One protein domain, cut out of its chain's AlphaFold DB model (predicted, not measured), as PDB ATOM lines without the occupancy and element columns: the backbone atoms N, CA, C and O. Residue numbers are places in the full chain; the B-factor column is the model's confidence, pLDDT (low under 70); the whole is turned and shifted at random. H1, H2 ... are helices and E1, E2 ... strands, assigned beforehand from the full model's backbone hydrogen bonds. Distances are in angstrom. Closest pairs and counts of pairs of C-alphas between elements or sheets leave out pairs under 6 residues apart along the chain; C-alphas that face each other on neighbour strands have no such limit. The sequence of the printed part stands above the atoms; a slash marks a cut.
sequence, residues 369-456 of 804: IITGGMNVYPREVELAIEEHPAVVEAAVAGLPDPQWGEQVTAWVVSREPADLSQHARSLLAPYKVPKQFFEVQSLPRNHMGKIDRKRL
ATOM      1  N   ILE A 369      69.673  91.169  34.950       81.56
ATOM      2  CA  ILE A 369      70.714  92.153  34.646       81.56
ATOM      3  C   ILE A 369      72.056  91.547  35.039       81.56
ATOM      4  O   ILE A 369      72.216  91.082  36.172       81.56
ATOM      5  N   ILE A 370      73.029  91.579  34.134       76.94
ATOM      6  CA  ILE A 370      74.392  91.115  34.393       76.94
ATOM      7  C   ILE A 370      75.325  92.326  34.376       76.94
ATOM      8  O   ILE A 370      75.765  92.790  33.327       76.94
ATOM      9  N   THR A 371      75.655  92.833  35.565       75.44
ATOM     10  CA  THR A 371      76.487  94.031  35.748       75.44
ATOM     11  C   THR A 371      77.827  93.664  36.374       75.44
ATOM     12  O   THR A 371      77.883  93.051  37.440       75.44
ATOM     13  N   GLY A 372      78.938  93.962  35.695       69.44
ATOM     14  CA  GLY A 372      80.283  93.638  36.192       69.44
ATOM     15  C   GLY A 372      80.504  92.146  36.480       69.44
ATOM     16  O   GLY A 372      81.262  91.808  37.384       69.44
ATOM     17  N   GLY A 373      79.801  91.263  35.759       69.75
ATOM     18  CA  GLY A 373      79.819  89.810  35.979       69.75
ATOM     19  C   GLY A 373      78.935  89.313  37.131       69.75
ATOM     20  O   GLY A 373      78.970  88.125  37.444       69.75
ATOM     21  N   MET A 374      78.143  90.190  37.754       67.06
ATOM     22  CA  MET A 374      77.243  89.865  38.861       67.06
ATOM     23  C   MET A 374      75.780  89.891  38.416       67.06
ATOM     24  O   MET A 374      75.345  90.803  37.713       67.06
ATOM     25  N   ASN A 375      75.008  88.921  38.900       77.50
ATOM     26  CA  ASN A 375      73.574  88.812  38.655       77.50
ATOM     27  C   ASN A 375      72.788  89.780  39.548       77.50
ATOM     28  O   ASN A 375      72.904  89.743  40.778       77.50
ATOM     29  N   VAL A 376      71.955  90.613  38.929       78.69
ATOM     30  CA  VAL A 376      71.018  91.514  39.601       78.69
ATOM     31  C   VAL A 376      69.616  91.215  39.096       78.69
ATOM     32  O   VAL A 376      69.311  91.361  37.913       78.69
ATOM     33  N   TYR A 377      68.747  90.794  40.009       84.56
ATOM     34  CA  TYR A 377      67.350  90.524  39.703       84.56
ATOM     35  C   TYR A 377      66.575  91.841  39.808       84.56
ATOM     36  O   TYR A 377      66.521  92.406  40.903       84.56
ATOM     37  N   PRO A 378      65.949  92.340  38.724       86.38
ATOM     38  CA  PRO A 378      65.246  93.618  38.765       86.38
ATOM     39  C   PRO A 378      64.243  93.722  39.908       86.38
ATOM     40  O   PRO A 378      64.185  94.743  40.583       86.38
ATOM     41  N   ARG A 379      63.493  92.642  40.172       81.50
ATOM     42  CA  ARG A 379      62.428  92.672  41.174       81.50
ATOM     43  C   ARG A 379      62.946  92.861  42.598       81.50
ATOM     44  O   ARG A 379      62.283  93.525  43.385       81.50
ATOM     45  N   GLU A 380      64.114  92.311  42.921       82.19
ATOM     46  CA  GLU A 380      64.758  92.526  44.221       82.19
ATOM     47  C   GLU A 380      65.036  94.017  44.448       82.19
ATOM     48  O   GLU A 380      64.740  94.566  45.507       82.19
ATOM     49  N   VAL A 381      65.551  94.686  43.416       85.69
ATOM     50  CA  VAL A 381      65.865  96.115  43.456       85.69
ATOM     51  C   VAL A 381      64.588  96.958  43.491       85.69
ATOM     52  O   VAL A 381      64.508  97.905  44.267       85.69
ATOM     53  N   GLU A 382      63.570  96.601  42.700       87.62
ATOM     54  CA  GLU A 382      62.255  97.261  42.713       87.62
ATOM     55  C   GLU A 382      61.616  97.217  44.099       87.62
ATOM     56  O   GLU A 382      61.201  98.256  44.597       87.62
ATOM     57  N   LEU A 383      61.582  96.042  44.741       79.25
ATOM     58  CA  LEU A 383      61.013  95.876  46.079       79.25
ATOM     59  C   LEU A 383      61.717  96.769  47.104       79.25
ATOM     60  O   LEU A 383      61.039  97.436  47.875       79.25
ATOM     61  N   ALA A 384      63.049  96.836  47.072       84.31
ATOM     62  CA  ALA A 384      63.807  97.705  47.968       84.31
ATOM     63  C   ALA A 384      63.538  99.201  47.720       84.31
ATOM     64  O   ALA A 384      63.528  99.983  48.659       84.31
ATOM     65  N   ILE A 385      63.310  99.624  46.472       89.19
ATOM     66  CA  ILE A 385      62.943 101.017  46.161       89.19
ATOM     67  C   ILE A 385      61.501 101.313  46.603       89.19
ATOM     68  O   ILE A 385      61.228 102.391  47.131       89.19
ATOM     69  N   GLU A 386      60.586 100.360  46.404       88.75
ATOM     70  CA  GLU A 386      59.166 100.440  46.780       88.75
ATOM     71  C   GLU A 386      58.944 100.506  48.306       88.75
ATOM     72  O   GLU A 386      57.852 100.870  48.740       88.75
ATOM     73  N   GLU A 387      59.953 100.196  49.131       85.38
ATOM     74  CA  GLU A 387      59.897 100.395  50.589       85.38
ATOM     75  C   GLU A 387      59.954 101.877  51.001       85.38
ATOM     76  O   GLU A 387      59.563 102.225  52.120       85.38
ATOM     77  N   HIS A 388      60.376 102.776  50.108       87.31
ATOM     78  CA  HIS A 388      60.414 104.203  50.398       87.31
ATOM     79  C   HIS A 388      58.997 104.828  50.384       87.31
ATOM     80  O   HIS A 388      58.295 104.716  49.378       87.31
ATOM     81  N   PRO A 389      58.570 105.592  51.415       84.94
ATOM     82  CA  PRO A 389      57.202 106.129  51.508       84.94
ATOM     83  C   PRO A 389      56.771 107.052  50.359       84.94
ATOM     84  O   PRO A 389      55.586 107.127  50.032       84.94
ATOM     85  N   ALA A 390      57.715 107.760  49.736       86.06
ATOM     86  CA  ALA A 390      57.426 108.616  48.584       86.06
ATOM     87  C   ALA A 390      57.153 107.821  47.294       86.06
ATOM     88  O   ALA A 390      56.559 108.364  46.368       86.06
ATOM     89  N   VAL A 391      57.551 106.548  47.218       85.69
ATOM     90  CA  VAL A 391      57.438 105.741  45.999       85.69
ATOM     91  C   VAL A 391      56.046 105.118  45.904       85.69
ATOM     92  O   VAL A 391      55.503 104.572  46.869       85.69
ATOM     93  N   VAL A 392      55.440 105.238  44.725       79.19
ATOM     94  CA  VAL A 392      54.191 104.555  44.362       79.19
ATOM     95  C   VAL A 392      54.512 103.204  43.738       79.19
ATOM     96  O   VAL A 392      53.934 102.195  44.130       79.19
ATOM     97  N   GLU A 393      55.430 103.194  42.773       82.75
ATOM     98  CA  GLU A 393      55.931 101.986  42.123       82.75
ATOM     99  C   GLU A 393      57.269 102.234  41.420       82.75
ATOM    100  O   GLU A 393      57.588 103.370  41.053       82.75
ATOM    101  N   ALA A 394      58.035 101.164  41.202       86.44
ATOM    102  CA  ALA A 394      59.309 101.215  40.499       86.44
ATOM    103  C   ALA A 394      59.419 100.110  39.439       86.44
ATOM    104  O   ALA A 394      58.870  99.018  39.578       86.44
ATOM    105  N   ALA A 395      60.174 100.391  38.380       88.38
ATOM    106  CA  ALA A 395      60.646  99.393  37.432       88.38
ATOM    107  C   ALA A 395      62.163  99.449  37.321       88.38
ATOM    108  O   ALA A 395      62.733 100.532  37.210       88.38
ATOM    109  N   VAL A 396      62.815  98.291  37.285       88.06
ATOM    110  CA  VAL A 396      64.266  98.189  37.115       88.06
ATOM    111  C   VAL A 396      64.578  97.420  35.834       88.06
ATOM    112  O   VAL A 396      63.892  96.459  35.482       88.06
ATOM    113  N   ALA A 397      65.596  97.872  35.108       86.06
ATOM    114  CA  ALA A 397      66.124  97.195  33.929       86.06
ATOM    115  C   ALA A 397      67.626  97.465  33.776       86.06
ATOM    116  O   ALA A 397      68.154  98.448  34.306       86.06
ATOM    117  N   GLY A 398      68.301  96.569  33.059       81.12
ATOM    118  CA  GLY A 398      69.690  96.731  32.653       81.12
ATOM    119  C   GLY A 398      69.753  97.628  31.427       81.12
ATOM    120  O   GLY A 398      69.014  97.414  30.465       81.12
ATOM    121  N   LEU A 399      70.605  98.648  31.465       73.69
ATOM    122  CA  LEU A 399      70.950  99.425  30.275       73.69
ATOM    123  C   LEU A 399      72.380  99.098  29.849       73.69
ATOM    124  O   LEU A 399      73.228  98.974  30.732       73.69
ATOM    125  N   PRO A 400      72.678  99.010  28.540       63.41
ATOM    126  CA  PRO A 400      74.042  98.800  28.069       63.41
ATOM    127  C   PRO A 400      75.009  99.829  28.661       63.41
ATOM    128  O   PRO A 400      74.729 101.029  28.651       63.41
ATOM    129  N   ASP A 401      76.148  99.355  29.157       67.44
ATOM    130  CA  ASP A 401      77.186 100.180  29.763       67.44
ATOM    131  C   ASP A 401      78.589  99.694  29.339       67.44
ATOM    132  O   ASP A 401      78.901  98.512  29.502       67.44
ATOM    133  N   PRO A 402      79.466 100.571  28.807       53.44
ATOM    134  CA  PRO A 402      80.798 100.171  28.341       53.44
ATOM    135  C   PRO A 402      81.722  99.594  29.422       53.44
ATOM    136  O   PRO A 402      82.635  98.837  29.097       53.44
ATOM    137  N   GLN A 403      81.533  99.971  30.689       60.75
ATOM    138  CA  GLN A 403      82.365  99.533  31.807       60.75
ATOM    139  C   GLN A 403      81.822  98.249  32.443       60.75
ATOM    140  O   GLN A 403      82.598  97.376  32.835       60.75
ATOM    141  N   TRP A 404      80.501  98.140  32.562       61.62
ATOM    142  CA  TRP A 404      79.844  97.091  33.343       61.62
ATOM    143  C   TRP A 404      79.151  96.022  32.493       61.62
ATOM    144  O   TRP A 404      78.666  95.035  33.047       61.62
ATOM    145  N   GLY A 405      79.108  96.192  31.169       66.81
ATOM    146  CA  GLY A 405      78.263  95.413  30.263       66.81
ATOM    147  C   GLY A 405      76.826  95.924  30.320       66.81
ATOM    148  O   GLY A 405      76.329  96.489  29.347       66.81
ATOM    149  N   GLU A 406      76.206  95.810  31.494       72.88
ATOM    150  CA  GLU A 406      74.949  96.475  31.834       72.88
ATOM    151  C   GLU A 406      75.095  97.288  33.125       72.88
ATOM    152  O   GLU A 406      75.756  96.862  34.074       72.88
ATOM    153  N   GLN A 407      74.447  98.447  33.197       81.38
ATOM    154  CA  GLN A 407      74.231  99.192  34.437       81.38
ATOM    155  C   GLN A 407      72.794  98.999  34.935       81.38
ATOM    156  O   GLN A 407      71.851  98.937  34.145       81.38
ATOM    157  N   VAL A 408      72.625  98.926  36.256       85.12
ATOM    158  CA  VAL A 408      71.303  98.839  36.894       85.12
ATOM    159  C   VAL A 408      70.648 100.219  36.878       85.12
ATOM    160  O   VAL A 408      71.195 101.165  37.450       85.12
ATOM    161  N   THR A 409      69.464 100.326  36.278       83.88
ATOM    162  CA  THR A 409      68.717 101.585  36.155       83.88
ATOM    163  C   THR A 409      67.292 101.422  36.665       83.88
ATOM    164  O   THR A 409      66.644 100.412  36.386       83.88
ATOM    165  N   ALA A 410      66.797 102.418  37.403       85.50
ATOM    166  CA  ALA A 410      65.446 102.441  37.955       85.50
ATOM    167  C   ALA A 410      64.596 103.563  37.339       85.50
ATOM    168  O   ALA A 410      65.052 104.694  37.197       85.50
ATOM    169  N   TRP A 411      63.337 103.261  37.034       86.75
ATOM    170  CA  TRP A 411      62.284 104.221  36.707       86.75
ATOM    171  C   TRP A 411      61.280 104.218  37.844       86.75
ATOM    172  O   TRP A 411      60.817 103.150  38.242       86.75
ATOM    173  N   VAL A 412      60.957 105.389  38.376       82.81
ATOM    174  CA  VAL A 412      60.197 105.501  39.617       82.81
ATOM    175  C   VAL A 412      59.041 106.469  39.443       82.81
ATOM    176  O   VAL A 412      59.222 107.582  38.951       82.81
ATOM    177  N   VAL A 413      57.856 106.028  39.857       76.75
ATOM    178  CA  VAL A 413      56.686 106.885  40.038       76.75
ATOM    179  C   VAL A 413      56.644 107.272  41.507       76.75
ATOM    180  O   VAL A 413      56.465 106.412  42.374       76.75
ATOM    181  N   SER A 414      56.800 108.559  41.784       80.81
ATOM    182  CA  SER A 414      56.823 109.096  43.144       80.81
ATOM    183  C   SER A 414      55.610 109.988  43.398       80.81
ATOM    184  O   SER A 414      55.094 110.635  42.490       80.81
ATOM    185  N   ARG A 415      55.144 110.026  44.650       77.31
ATOM    186  CA  ARG A 415      54.147 110.997  45.129       77.31
ATOM    187  C   ARG A 415      54.755 112.393  45.244       77.31
ATOM    188  O   ARG A 415      54.076 113.383  45.004       77.31
ATOM    189  N   GLU A 416      56.027 112.441  45.622       76.00
ATOM    190  CA  GLU A 416      56.831 113.645  45.804       76.00
ATOM    191  C   GLU A 416      58.308 113.339  45.486       76.00
ATOM    192  O   GLU A 416      58.726 112.185  45.644       76.00
ATOM    193  N   PRO A 417      59.109 114.330  45.052       71.69
ATOM    194  CA  PRO A 417      60.523 114.122  44.750       71.69
ATOM    195  C   PRO A 417      61.305 113.611  45.970       71.69
ATOM    196  O   PRO A 417      61.217 114.185  47.054       71.69
ATOM    197  N   ALA A 418      62.111 112.559  45.794       74.44
ATOM    198  CA  ALA A 418      62.910 111.959  46.865       74.44
ATOM    199  C   ALA A 418      64.283 111.480  46.364       74.44
ATOM    200  O   ALA A 418      64.406 110.993  45.240       74.44
ATOM    201  N   ASP A 419      65.315 111.563  47.214       78.31
ATOM    202  CA  ASP A 419      66.610 110.923  46.942       78.31
ATOM    203  C   ASP A 419      66.562 109.438  47.325       78.31
ATOM    204  O   ASP A 419      66.723 109.043  48.482       78.31
ATOM    205  N   LEU A 420      66.355 108.598  46.316       86.44
ATOM    206  CA  LEU A 420      66.225 107.151  46.472       86.44
ATOM    207  C   LEU A 420      67.578 106.430  46.540       86.44
ATOM    208  O   LEU A 420      67.635 105.260  46.923       86.44
ATOM    209  N   SER A 421      68.684 107.111  46.218       79.56
ATOM    210  CA  SER A 421      70.011 106.490  46.159       79.56
ATOM    211  C   SER A 421      70.494 106.067  47.544       79.56
ATOM    212  O   SER A 421      71.057 104.983  47.707       79.56
ATOM    213  N   GLN A 422      70.284 106.916  48.553       82.69
ATOM    214  CA  GLN A 422      70.668 106.607  49.930       82.69
ATOM    215  C   GLN A 422      69.815 105.475  50.507       82.69
ATOM    216  O   GLN A 422      70.357 104.563  51.133       82.69
ATOM    217  N   HIS A 423      68.505 105.504  50.252       87.38
ATOM    218  CA  HIS A 423      67.581 104.459  50.681       87.38
ATOM    219  C   HIS A 423      67.968 103.099  50.086       87.38
ATOM    220  O   HIS A 423      68.217 102.152  50.832       87.38
ATOM    221  N   ALA A 424      68.169 103.029  48.766       82.44
ATOM    222  CA  ALA A 424      68.601 101.809  48.090       82.44
ATOM    223  C   ALA A 424      69.917 101.252  48.664       82.44
ATOM    224  O   ALA A 424      70.036 100.047  48.866       82.44
ATOM    225  N   ARG A 425      70.897 102.108  49.000       87.12
ATOM    226  CA  ARG A 425      72.169 101.679  49.623       87.12
ATOM    227  C   ARG A 425      72.013 101.081  51.019       87.12
ATOM    228  O   ARG A 425      72.884 100.319  51.426       87.12
ATOM    229  N   SER A 426      70.962 101.434  51.759       84.62
ATOM    230  CA  SER A 426      70.709 100.842  53.080       84.62
ATOM    231  C   SER A 426      70.129  99.427  53.014       84.62
ATOM    232  O   SER A 426      70.278  98.679  53.976       84.62
ATOM    233  N   LEU A 427      69.514  99.054  51.885       78.00
ATOM    234  CA  LEU A 427      68.797  97.785  51.715       78.00
ATOM    235  C   LEU A 427      69.487  96.820  50.741       78.00
ATOM    236  O   LEU A 427      69.292  95.610  50.826       78.00
ATOM    237  N   LEU A 428      70.300  97.336  49.816       81.12
ATOM    238  CA  LEU A 428      70.892  96.566  48.725       81.12
ATOM    239  C   LEU A 428      72.420  96.531  48.797       81.12
ATOM    240  O   LEU A 428      73.083  97.506  49.155       81.12
ATOM    241  N   ALA A 429      73.000  95.417  48.343       71.69
ATOM    242  CA  ALA A 429      74.439  95.322  48.119       71.69
ATOM    243  C   ALA A 429      74.908  96.368  47.077       71.69
ATOM    244  O   ALA A 429      74.178  96.636  46.119       71.69
ATOM    245  N   PRO A 430      76.140  96.912  47.173       84.12
ATOM    246  CA  PRO A 430      76.586  98.040  46.342       84.12
ATOM    247  C   PRO A 430      76.465  97.863  44.817       84.12
ATOM    248  O   PRO A 430      76.306  98.852  44.100       84.12
ATOM    249  N   TYR A 431      76.549  96.630  44.311       79.44
ATOM    250  CA  TYR A 431      76.425  96.321  42.881       79.44
ATOM    251  C   TYR A 431      74.964  96.229  42.396       79.44
ATOM    252  O   TYR A 431      74.723  96.311  41.197       79.44
ATOM    253  N   LYS A 432      73.997  96.082  43.312       84.44
ATOM    254  CA  LYS A 432      72.552  96.053  43.021       84.44
ATOM    255  C   LYS A 432      71.915  97.444  43.052       84.44
ATOM    256  O   LYS A 432      70.830  97.631  42.515       84.44
ATOM    257  N   VAL A 433      72.569  98.411  43.700       89.31
ATOM    258  CA  VAL A 433      72.079  99.792  43.799       89.31
ATOM    259  C   VAL A 433      72.028 100.412  42.397       89.31
ATOM    260  O   VAL A 433      73.076 100.445  41.737       89.31
ATOM    261  N   PRO A 434      70.867 100.939  41.950       86.75
ATOM    262  CA  PRO A 434      70.774 101.604  40.661       86.75
ATOM    263  C   PRO A 434      71.798 102.729  40.532       86.75
ATOM    264  O   PRO A 434      71.997 103.530  41.449       86.75
ATOM    265  N   LYS A 435      72.460 102.785  39.379       80.94
ATOM    266  CA  LYS A 435      73.390 103.865  39.027       80.94
ATOM    267  C   LYS A 435      72.647 105.100  38.524       80.94
ATOM    268  O   LYS A 435      73.178 106.202  38.620       80.94
ATOM    269  N   GLN A 436      71.429 104.910  38.017       77.25
ATOM    270  CA  GLN A 436      70.554 105.963  37.517       77.25
ATOM    271  C   GLN A 436      69.116 105.751  37.995       77.25
ATOM    272  O   GLN A 436      68.621 104.621  38.025       77.25
ATOM    273  N   PHE A 437      68.455 106.860  38.327       78.44
ATOM    274  CA  PHE A 437      67.035 106.929  38.658       78.44
ATOM    275  C   PHE A 437      66.356 107.914  37.703       78.44
ATOM    276  O   PHE A 437      66.800 109.054  37.571       78.44
ATOM    277  N   PHE A 438      65.282 107.480  37.052       71.31
ATOM    278  CA  PHE A 438      64.422 108.309  36.218       71.31
ATOM    279  C   PHE A 438      63.070 108.474  36.901       71.31
ATOM    280  O   PHE A 438      62.344 107.499  37.089       71.31
ATOM    281  N   GLU A 439      62.711 109.705  37.246       70.31
ATOM    282  CA  GLU A 439      61.360 110.008  37.711       70.31
ATOM    283  C   GLU A 439      60.407 110.033  36.509       70.31
ATOM    284  O   GLU A 439      60.666 110.698  35.502       70.31
ATOM    285  N   VAL A 440      59.324 109.262  36.585       63.75
ATOM    286  CA  VAL A 440      58.317 109.150  35.525       63.75
ATOM    287  C   VAL A 440      56.918 109.310  36.097       63.75
ATOM    288  O   VAL A 440      56.641 108.919  37.225       63.75
ATOM    289  N   GLN A 441      56.003 109.854  35.297       55.44
ATOM    290  CA  GLN A 441      54.602 109.989  35.710       55.44
ATOM    291  C   GLN A 441      53.864 108.643  35.732       55.44
ATOM    292  O   GLN A 441      52.922 108.462  36.498       55.44
ATOM    293  N   SER A 442      54.277 107.693  34.889       60.47
ATOM    294  CA  SER A 442      53.759 106.324  34.877       60.47
ATOM    295  C   SER A 442      54.778 105.353  34.273       60.47
ATOM    296  O   SER A 442      55.637 105.745  33.478       60.47
ATOM    297  N   LEU A 443      54.689 104.076  34.654       71.81
ATOM    298  CA  LEU A 443      55.497 103.009  34.064       71.81
ATOM    299  C   LEU A 443      54.848 102.478  32.775       71.81
ATOM    300  O   LEU A 443      53.630 102.280  32.751       71.81
ATOM    301  N   PRO A 444      55.632 102.181  31.716       63.16
ATOM    302  CA  PRO A 444      55.095 101.580  30.506       63.16
ATOM    303  C   PRO A 444      54.544 100.195  30.828       63.16
ATOM    304  O   PRO A 444      55.218  99.371  31.451       63.16
ATOM    305  N   ARG A 445      53.319  99.923  30.382       63.69
ATOM    306  CA  ARG A 445      52.661  98.632  30.575       63.69
ATOM    307  C   ARG A 445      52.284  98.016  29.241       63.69
ATOM    308  O   ARG A 445      52.015  98.718  28.268       63.69
ATOM    309  N   ASN A 446      52.256  96.692  29.207       58.59
ATOM    310  CA  ASN A 446      51.642  95.960  28.113       58.59
ATOM    311  C   ASN A 446      50.111  95.957  28.268       58.59
ATOM    312  O   ASN A 446      49.567  96.353  29.301       58.59
ATOM    313  N   HIS A 447      49.403  95.454  27.260       47.84
ATOM    314  CA  HIS A 447      47.941  95.337  27.276       47.84
ATOM    315  C   HIS A 447      47.399  94.445  28.416       47.84
ATOM    316  O   HIS A 447      46.210  94.484  28.706       47.84
ATOM    317  N   MET A 448      48.253  93.651  29.079       48.97
ATOM    318  CA  MET A 448      47.908  92.843  30.260       48.97
ATOM    319  C   MET A 448      48.087  93.617  31.580       48.97
ATOM    320  O   MET A 448      47.961  93.037  32.658       48.97
ATOM    321  N   GLY A 449      48.460  94.901  31.521       51.78
ATOM    322  CA  GLY A 449      48.724  95.744  32.688       51.78
ATOM    323  C   GLY A 449      50.049  95.452  33.406       51.78
ATOM    324  O   GLY A 449      50.313  96.043  34.456       51.78
ATOM    325  N   LYS A 450      50.902  94.567  32.872       63.81
ATOM    326  CA  LYS A 450      52.244  94.290  33.416       63.81
ATOM    327  C   LYS A 450      53.248  95.304  32.878       63.81
ATOM    328  O   LYS A 450      53.081  95.766  31.755       63.81
ATOM    329  N   ILE A 451      54.290  95.615  33.651       71.88
ATOM    330  CA  ILE A 451      55.375  96.501  33.204       71.88
ATOM    331  C   ILE A 451      56.012  95.916  31.937       71.88
ATOM    332  O   ILE A 451      56.398  94.748  31.910       71.88
ATOM    333  N   ASP A 452      56.115  96.730  30.892       71.50
ATOM    334  CA  ASP A 452      56.793  96.368  29.652       71.50
ATOM    335  C   ASP A 452      58.240  96.865  29.691       71.50
ATOM    336  O   ASP A 452      58.555  97.992  29.304       71.50
ATOM    337  N   ARG A 453      59.137  96.004  30.180       77.62
ATOM    338  CA  ARG A 453      60.551  96.356  30.366       77.62
ATOM    339  C   ARG A 453      61.300  96.593  29.067       77.62
ATOM    340  O   ARG A 453      62.248  97.364  29.064       77.62
ATOM    341  N   LYS A 454      60.852  96.016  27.949       69.12
ATOM    342  CA  LYS A 454      61.450  96.298  26.632       69.12
ATOM    343  C   LYS A 454      61.254  97.759  26.245       69.12
ATOM    344  O   LYS A 454      62.072  98.334  25.534       69.12
ATOM    345  N   ARG A 455      60.179  98.371  26.745       66.94
ATOM    346  CA  ARG A 455      59.915  99.794  26.572       66.94
ATOM    347  C   ARG A 455      60.708 100.658  27.546       66.94
ATOM    348  O   ARG A 455      60.781 101.854  27.297       66.94
ATOM    349  N   LEU A 456      61.361 100.108  28.576       70.44
ATOM    350  CA  LEU A 456      62.279 100.827  29.480       70.44
ATOM    351  C   LEU A 456      63.658 101.083  28.837       70.44
ATOM    352  O   LEU A 456      64.685 101.048  29.506       70.44
TER     353      LEU A 456
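AT A GLANCE: This is residues 369 to 456 of the 804 residues of an uncharacterized protein of Kibdelosporangium aridum (UniProt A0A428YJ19). The long hairpin of E3 and E4, with short E5 beside E4, makes a narrow sheet; H1 packs over E3, and H2 packs on H1. The small hairpin of E1 and E2 sits near the turn between E3 and E4, and residues 440 to 456 form a tail with no named element. The printed part has 88 residues, with two named helices and five named strands in the order E1 E2 H1 E3 E4 H2 E5; the class is mixed, helices and strands, and the sheet E3 E4 E5 is mixed too. It is compact, with a radius of gyration of the C-alphas of 12.5 A and spans of 33 by 31 by 18 A.

HOW THE PARTS SIT: Start with the antiparallel hairpin of E1, residues 369 to 371, and E2, residues 374 to 376, where N 369 and O 376 are 3.0 A apart. H1, residues 378 to 386, is on the sheet, over E3, residues 391 to 401, at a height of 6.8 A, slantwise to the strands at 39 degrees on the local plane; the closest C-alphas are those of Pro 378 and Val 396, 5.0 A. E3 forms an antiparallel hairpin with E4, residues 405 to 414, where N 395 and O 411 are 2.8 A apart; the closest C-alphas of E1 and E4 are those of Thr 371 and Glu 406, 4.9 A. H2, residues 420 to 427, only grazes the sheet and touches H1, the closest C-alphas being those of Ile 385 and Ala 424, 6.0 A; their lines are only just about perpendicular, at 73 degrees. E5, residues 436 to 439, is parallel to E4, with N 410 and O 436 2.9 A apart. E4, H2 and E5 form a strand-helix-strand unit, two parallel neighbour strands with a helix between, whose crossover is right-handed. Every O i to N i+4 pair is within hydrogen-bond range in H1, and 3 of 4 in H2.

IN THESE COORDINATES: Find C-alpha 369 at (70.714, 92.153, 34.646), where E1 begins. H1 is 12.2 A long, and H2 is 11.0 A. E3 runs 26.2 A from C-alpha 391 at (57.438, 105.741, 45.999), and E4 runs 28.5 A. E5, 10.0 A long, ends at C-alpha 439, (61.360, 110.008, 37.711).

THE WHOLE: The two C-alphas farthest apart are those of Gln 403 and Met 448, 35.1 A. The printed part has no cut, and no link between its named elements is long. The model's mean pLDDT over the printed part is 76.5; look for values under 70 at residues 372 to 374, 400 to 405, 440 to 442, 444 to 450 and 454 to 455.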